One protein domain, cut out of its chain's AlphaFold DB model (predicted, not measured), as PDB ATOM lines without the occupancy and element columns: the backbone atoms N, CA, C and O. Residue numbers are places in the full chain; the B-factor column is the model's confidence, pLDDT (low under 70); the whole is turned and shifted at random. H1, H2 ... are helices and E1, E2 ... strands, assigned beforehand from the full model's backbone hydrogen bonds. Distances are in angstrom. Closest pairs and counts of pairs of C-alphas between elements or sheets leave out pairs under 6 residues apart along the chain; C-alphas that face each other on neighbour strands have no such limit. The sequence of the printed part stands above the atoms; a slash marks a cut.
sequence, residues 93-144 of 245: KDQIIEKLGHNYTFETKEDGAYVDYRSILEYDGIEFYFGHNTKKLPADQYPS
ATOM      1  N   LYS A  93      81.458 153.053 229.248       96.12
ATOM      2  CA  LYS A  93      81.288 154.511 229.335       96.12
ATOM      3  C   LYS A  93      79.823 154.911 229.573       96.12
ATOM      4  O   LYS A  93      79.550 155.746 230.428       96.12
ATOM      5  N   ASP A  94      78.889 154.305 228.844       96.06
ATOM      6  CA  ASP A  94      77.472 154.665 228.937       96.06
ATOM      7  C   ASP A  94      76.868 154.247 230.289       96.06
ATOM      8  O   ASP A  94      76.101 155.012 230.868       96.06
ATOM      9  N   GLN A  95      77.286 153.106 230.851       94.31
ATOM     10  CA  GLN A  95      76.887 152.681 232.201       94.31
ATOM     11  C   GLN A  95      77.435 153.615 233.287       94.31
ATOM     12  O   GLN A  95      76.745 153.901 234.266       94.31
ATOM     13  N   ILE A  96      78.665 154.116 233.121       94.56
ATOM     14  CA  ILE A  96      79.250 155.104 234.039       94.56
ATOM     15  C   ILE A  96      78.432 156.400 234.003       94.56
ATOM     16  O   ILE A  96      78.087 156.930 235.057       94.56
ATOM     17  N   ILE A  97      78.087 156.888 232.807       95.62
ATOM     18  CA  ILE A  97      77.284 158.107 232.619       95.62
ATOM     19  C   ILE A  97      75.875 157.943 233.189       95.62
ATOM     20  O   ILE A  97      75.379 158.841 233.863       95.62
ATOM     21  N   GLU A  98      75.225 156.802 232.960       94.31
ATOM     22  CA  GLU A  98      73.913 156.511 233.545       94.31
ATOM     23  C   GLU A  98      73.960 156.563 235.080       94.31
ATOM     24  O   GLU A  98      73.050 157.088 235.718       94.31
ATOM     25  N   LYS A  99      75.050 156.061 235.671       90.06
ATOM     26  CA  LYS A  99      75.216 155.958 237.122       90.06
ATOM     27  C   LYS A  99      75.618 157.266 237.801       90.06
ATOM     28  O   LYS A  99      75.143 157.543 238.899       90.06
ATOM     29  N   LEU A 100      76.517 158.036 237.189       90.88
ATOM     30  CA  LEU A 100      77.090 159.260 237.768       90.88
ATOM     31  C   LEU A 100      76.455 160.547 237.222       90.88
ATOM     32  O   LEU A 100      76.675 161.630 237.763       90.88
ATOM     33  N   GLY A 101      75.630 160.436 236.183       93.56
ATOM     34  CA  GLY A 101      74.969 161.552 235.526       93.56
ATOM     35  C   GLY A 101      75.802 162.190 234.413       93.56
ATOM     36  O   GLY A 101      76.890 161.753 234.051       93.56
ATOM     37  N   HIS A 102      75.266 163.267 233.838       95.75
ATOM     38  CA  HIS A 102      75.807 163.894 232.625       95.75
ATOM     39  C   HIS A 102      76.783 165.054 232.881       95.75
ATOM     40  O   HIS A 102      77.140 165.764 231.943       95.75
ATOM     41  N   ASN A 103      77.196 165.281 234.129       95.50
ATOM     42  CA  ASN A 103      78.132 166.352 234.468       95.50
ATOM     43  C   ASN A 103      79.581 165.846 234.418       95.50
ATOM     44  O   ASN A 103      80.212 165.670 235.458       95.50
ATOM     45  N   TYR A 104      80.064 165.577 233.206       96.88
ATOM     46  CA  TYR A 104      81.399 165.039 232.951       96.88
ATOM     47  C   TYR A 104      82.106 165.789 231.819       96.88
ATOM     48  O   TYR A 104      81.472 166.396 230.949       96.88
ATOM     49  N   THR A 105      83.429 165.675 231.780       98.12
ATOM     50  CA  THR A 105      84.264 165.988 230.615       98.12
ATOM     51  C   THR A 105      84.677 164.687 229.925       98.12
ATOM     52  O   THR A 105      84.855 163.647 230.557       98.12
ATOM     53  N   PHE A 106      84.751 164.702 228.591       98.00
ATOM     54  CA  PHE A 106      85.194 163.542 227.820       98.00
ATOM     55  C   PHE A 106      86.118 163.975 226.693       98.00
ATOM     56  O   PHE A 106      85.723 164.750 225.818       98.00
ATOM     57  N   GLU A 107      87.332 163.442 226.700       97.62
ATOM     58  CA  GLU A 107      88.343 163.720 225.689       97.62
ATOM     59  C   GLU A 107      88.953 162.434 225.134       97.62
ATOM     60  O   GLU A 107      89.056 161.426 225.826       97.62
ATOM     61  N   THR A 108      89.377 162.476 223.871       97.25
ATOM     62  CA  THR A 108      90.152 161.410 223.228       97.25
ATOM     63  C   THR A 108      91.415 162.015 222.635       97.25
ATOM     64  O   THR A 108      91.343 162.991 221.884       97.25
ATOM     65  N   LYS A 109      92.565 161.425 222.955       95.88
ATOM     66  CA  LYS A 109      93.890 161.831 222.477       95.88
ATOM     67  C   LYS A 109      94.576 160.646 221.801       95.88
ATOM     68  O   LYS A 109      94.355 159.501 222.191       95.88
ATOM     69  N   GLU A 110      95.380 160.930 220.780       95.88
ATOM     70  CA  GLU A 110      96.346 159.952 220.265       95.88
ATOM     71  C   GLU A 110      97.368 159.670 221.369       95.88
ATOM     72  O   GLU A 110      97.885 160.598 221.998       95.88
ATOM     73  N   ASP A 111      97.608 158.391 221.633       88.75
ATOM     74  CA  ASP A 111      98.606 157.928 222.585       88.75
ATOM     75  C   ASP A 111      99.750 157.318 221.764       88.75
ATOM     76  O   ASP A 111      99.551 156.487 220.887       88.75
ATOM     77  N   GLY A 112     100.964 157.833 221.955       77.00
ATOM     78  CA  GLY A 112     102.140 157.399 221.196       77.00
ATOM     79  C   GLY A 112     102.828 156.171 221.794       77.00
ATOM     80  O   GLY A 112     103.939 155.845 221.373       77.00
ATOM     81  N   ALA A 113     102.236 155.565 222.827       81.25
ATOM     82  CA  ALA A 113     102.837 154.498 223.614       81.25
ATOM     83  C   ALA A 113     102.145 153.139 223.389       81.25
ATOM     84  O   ALA A 113     102.283 152.540 222.329       81.25
ATOM     85  N   TYR A 114     101.487 152.609 224.425       76.31
ATOM     86  CA  TYR A 114     101.005 151.223 224.493       76.31
ATOM     87  C   TYR A 114      99.692 150.968 223.736       76.31
ATOM     88  O   TYR A 114      99.382 149.818 223.440       76.31
ATOM     89  N   VAL A 115      98.928 152.019 223.440       85.88
ATOM     90  CA  VAL A 115      97.662 151.994 222.689       85.88
ATOM     91  C   VAL A 115      97.680 153.134 221.678       85.88
ATOM     92  O   VAL A 115      98.370 154.117 221.923       85.88
ATOM     93  N   ASP A 116      96.916 153.042 220.586       92.56
ATOM     94  CA  ASP A 116      96.893 154.116 219.575       92.56
ATOM     95  C   ASP A 116      96.137 155.363 220.071       92.56
ATOM     96  O   ASP A 116      96.451 156.500 219.708       92.56
ATOM     97  N   TYR A 117      95.104 155.159 220.895       95.88
ATOM     98  CA  TYR A 117      94.265 156.224 221.432       95.88
ATOM     99  C   TYR A 117      93.933 155.978 222.902       95.88
ATOM    100  O   TYR A 117      93.671 154.857 223.344       95.88
ATOM    101  N   ARG A 118      93.847 157.076 223.650       96.12
ATOM    102  CA  ARG A 118      93.360 157.102 225.027       96.12
ATOM    103  C   ARG A 118      92.167 158.034 225.122       96.12
ATOM    104  O   ARG A 118      92.256 159.193 224.719       96.12
ATOM    105  N   SER A 119      91.056 157.534 225.650       97.50
ATOM    106  CA  SER A 119      89.941 158.387 226.062       97.50
ATOM    107  C   SER A 119      89.920 158.541 227.574       97.50
ATOM    108  O   SER A 119      90.225 157.585 228.286       97.50
ATOM    109  N   ILE A 120      89.550 159.725 228.048       97.88
ATOM    110  CA  ILE A 120      89.410 160.042 229.469       97.88
ATOM    111  C   ILE A 120      87.992 160.562 229.682       97.88
ATOM    112  O   ILE A 120      87.568 161.501 229.006       97.88
ATOM    113  N   LEU A 121      87.256 159.902 230.574       97.88
ATOM    114  CA  LEU A 121      85.974 160.367 231.096       97.88
ATOM    115  C   LEU A 121      86.210 160.858 232.520       97.88
ATOM    116  O   LEU A 121      86.586 160.065 233.379       97.88
ATOM    117  N   GLU A 122      85.986 162.139 232.770       97.44
ATOM    118  CA  GLU A 122      86.329 162.779 234.036       97.44
ATOM    119  C   GLU A 122      85.085 163.393 234.689       97.44
ATOM    120  O   GLU A 122      84.250 164.038 234.053       97.44
ATOM    121  N   TYR A 123      84.993 163.165 235.994       95.31
ATOM    122  CA  TYR A 123      84.097 163.821 236.935       95.31
ATOM    123  C   TYR A 123      84.955 164.536 237.982       95.31
ATOM    124  O   TYR A 123      86.158 164.314 238.059       95.31
ATOM    125  N   ASP A 124      84.345 165.358 238.835       93.19
ATOM    126  CA  ASP A 124      85.052 166.160 239.847       93.19
ATOM    127  C   ASP A 124      85.857 165.320 240.870       93.19
ATOM    128  O   ASP A 124      85.359 164.978 241.947       93.19
ATOM    129  N   GLY A 125      87.099 164.983 240.499       92.31
ATOM    130  CA  GLY A 125      88.060 164.138 241.210       92.31
ATOM    131  C   GLY A 125      87.894 162.624 241.029       92.31
ATOM    132  O   GLY A 125      88.295 161.865 241.917       92.31
ATOM    133  N   ILE A 126      87.311 162.187 239.903       94.38
ATOM    134  CA  ILE A 126      87.462 160.819 239.376       94.38
ATOM    135  C   ILE A 126      87.738 160.862 237.876       94.38
ATOM    136  O   ILE A 126      86.997 161.495 237.128       94.38
ATOM    137  N   GLU A 127      88.713 160.078 237.430       96.19
ATOM    138  CA  GLU A 127      89.023 159.864 236.019       96.19
ATOM    139  C   GLU A 127      88.892 158.381 235.652       96.19
ATOM    140  O   GLU A 127      89.414 157.513 236.347       96.19
ATOM    141  N   PHE A 128      88.220 158.086 234.539       96.19
ATOM    142  CA  PHE A 128      88.176 156.760 233.921       96.19
ATOM    143  C   PHE A 128      88.985 156.786 232.625       96.19
ATOM    144  O   PHE A 128      88.677 157.554 231.706       96.19
ATOM    145  N   TYR A 129      89.987 155.916 232.522       96.12
ATOM    146  CA  TYR A 129      90.849 155.811 231.347       96.12
ATOM    147  C   TYR A 129      90.420 154.650 230.470       96.12
ATOM    148  O   TYR A 129      90.227 153.544 230.958       96.12
ATOM    149  N   PHE A 130      90.353 154.879 229.164       95.69
ATOM    150  CA  PHE A 130      90.044 153.854 228.174       95.69
ATOM    151  C   PHE A 130      91.156 153.819 227.127       95.69
ATOM    152  O   PHE A 130      91.317 154.782 226.373       95.69
ATOM    153  N   GLY A 131      91.918 152.728 227.067       94.06
ATOM    154  CA  GLY A 131      92.857 152.463 225.972       94.06
ATOM    155  C   GLY A 131      92.157 151.753 224.814       94.06
ATOM    156  O   GLY A 131      91.375 150.837 225.057       94.06
ATOM    157  N   HIS A 132      92.378 152.190 223.571       94.50
ATOM    158  CA  HIS A 132      91.743 151.593 222.387       94.50
ATOM    159  C   HIS A 132      92.518 151.898 221.089       94.50
ATOM    160  O   HIS A 132      93.273 152.863 221.013       94.50
ATOM    161  N   ASN A 133      92.315 151.081 220.048       94.19
ATOM    162  CA  ASN A 133      93.097 151.126 218.795       94.19
ATOM    163  C   ASN A 133      92.367 151.812 217.627       94.19
ATOM    164  O   ASN A 133      92.655 151.583 216.454       94.19
ATOM    165  N   THR A 134      91.342 152.614 217.914       94.25
ATOM    166  CA  THR A 134      90.583 153.308 216.868       94.25
ATOM    167  C   THR A 134      90.333 154.750 217.263       94.25
ATOM    168  O   THR A 134      90.297 155.088 218.432       94.25
ATOM    169  N   LYS A 135      90.103 155.645 216.300       94.62
ATOM    170  CA  LYS A 135      89.920 157.072 216.619       94.62
ATOM    171  C   LYS A 135      88.693 157.371 217.500       94.62
ATOM    172  O   LYS A 135      88.593 158.455 218.070       94.62
ATOM    173  N   LYS A 136      87.730 156.450 217.579       95.38
ATOM    174  CA  LYS A 136      86.519 156.580 218.398       95.38
ATOM    175  C   LYS A 136      86.497 155.465 219.431       95.38
ATOM    176  O   LYS A 136      86.676 154.317 219.059       95.38
ATOM    177  N   LEU A 137      86.186 155.796 220.679       95.94
ATOM    178  CA  LEU A 137      86.018 154.793 221.727       95.94
ATOM    179  C   LEU A 137      84.934 153.762 221.334       95.94
ATOM    180  O   LEU A 137      83.804 154.183 221.054       95.94
ATOM    181  N   PRO A 138      85.239 152.450 221.319       96.38
ATOM    182  CA  PRO A 138      84.232 151.407 221.126       96.38
ATOM    183  C   PRO A 138      83.156 151.448 222.220       96.38
ATOM    184  O   PRO A 138      83.442 151.767 223.373       96.38
ATOM    185  N   ALA A 139      81.904 151.147 221.867       94.50
ATOM    186  CA  ALA A 139      80.770 151.264 222.796       94.50
ATOM    187  C   ALA A 139      80.832 150.253 223.956       94.50
ATOM    188  O   ALA A 139      80.327 150.516 225.045       94.50
ATOM    189  N   ASP A 140      81.463 149.109 223.716       92.94
ATOM    190  CA  ASP A 140      81.680 148.004 224.646       92.94
ATOM    191  C   ASP A 140      83.046 148.061 225.350       92.94
ATOM    192  O   ASP A 140      83.385 147.150 226.100       92.94
ATOM    193  N   GLN A 141      83.825 149.131 225.145       93.56
ATOM    194  CA  GLN A 141      85.121 149.290 225.796       93.56
ATOM    195  C   GLN A 141      84.952 149.547 227.298       93.56
ATOM    196  O   GLN A 141      84.268 150.488 227.720       93.56
ATOM    197  N   TYR A 142      85.657 148.748 228.095       93.19
ATOM    198  CA  TYR A 142      85.808 148.952 229.530       93.19
ATOM    199  C   TYR A 142      87.008 149.859 229.842       93.19
ATOM    200  O   TYR A 142      87.977 149.876 229.067       93.19
ATOM    201  N   PRO A 143      86.966 150.614 230.955       93.94
ATOM    202  CA  PRO A 143      88.122 151.329 231.458       93.94
ATOM    203  C   PRO A 143      89.314 150.394 231.681       93.94
ATOM    204  O   PRO A 143      89.186 149.333 232.286       93.94
ATOM    205  N   SER A 144      90.496 150.820 231.248       92.19
ATOM    206  CA  SER A 144      91.765 150.196 231.625       92.19
ATOM    207  C   SER A 144      92.268 150.687 232.985       92.19
ATOM    208  O   SER A 144      93.132 150.056 233.594       92.19
TER     209      SER A 144
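What this domain is: This is residues 93 to 144 of the 245 residues of an uncharacterized protein of Natronincola peptidivorans (UniProt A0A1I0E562). A three-stranded antiparallel sheet forms one wall, with the short helix H1 over one face near the E2-E3 turn and the opposite face bare. After E3 the last stretch, residues 133 to 144, loops out over the same face as H1 and folds back beside E3. The printed part has 52 residues with one named helix and three named strands, in the order H1, E1, E2, E3 along the chain; the sheet order is E1, E2, E3, and the class is mixed, helices and strands. The whole is compact, with a radius of gyration of the C-alphas of 10.8 A and spans of 30 by 22 by 15 A.

How they stand to each other: The sheet is a meander, each strand the antiparallel neighbour of the one before: E1, residues 105 to 110, E2, residues 117 to 123, and E3, residues 126 to 132. E2 is the inner strand, and E1 and E3 are the edge strands. E1 and E2 form a hairpin, with 164 degrees between their directions; N 107 and O 120 are 3.0 A apart and N 120 and O 107 2.8 A, both within hydrogen-bond range. E2 and E3 form a second hairpin, at 162 degrees; N 121 and O 128, 3.0 A apart, and N 128 and O 121, 2.8 A apart, are within hydrogen-bond range. The sheet's C-alphas lie up to 3.2 A off the best plane through them. H1, residues 93 to 100, is on the sheet at a height of 10.3 A. It lies over E2, but only just over that strand alone: 6 of its 8 C-alphas fall on E2 and 2 on E3. It runs along the strands, at 5 degrees to E2 on the local plane. The closest C-alphas of H1 and E2 are those of Lys 93 and Leu 121, 7.7 A apart. Every O i to N i+4 pair in H1 is within hydrogen-bond range.

Where its parts are: E2 measures 20.0 A from first to last C-alpha, E3 19.8 A and E1 17.0 A. E1 begins at C-alpha 105, (84.264, 165.988, 230.615), and E3 ends at C-alpha 132, (91.743, 151.593, 222.387). H1 begins at C-alpha 93, (81.288, 154.511, 229.335), and measures 10.5 A.

The domain as a whole: The two C-alphas farthest apart are those of Lys 99 and Gly 112, 31.3 A. The links from H1 to E1 and from E2 to E3 are tight, and the link from E1 to E2 is short, with 6 residues. Residues 133 to 144 hold no named element, and their C-alphas lie 7 to 13 A from the mean of all C-alphas. The printed part has no cut; its mean pLDDT is 93.8, and no printed residue is under 70.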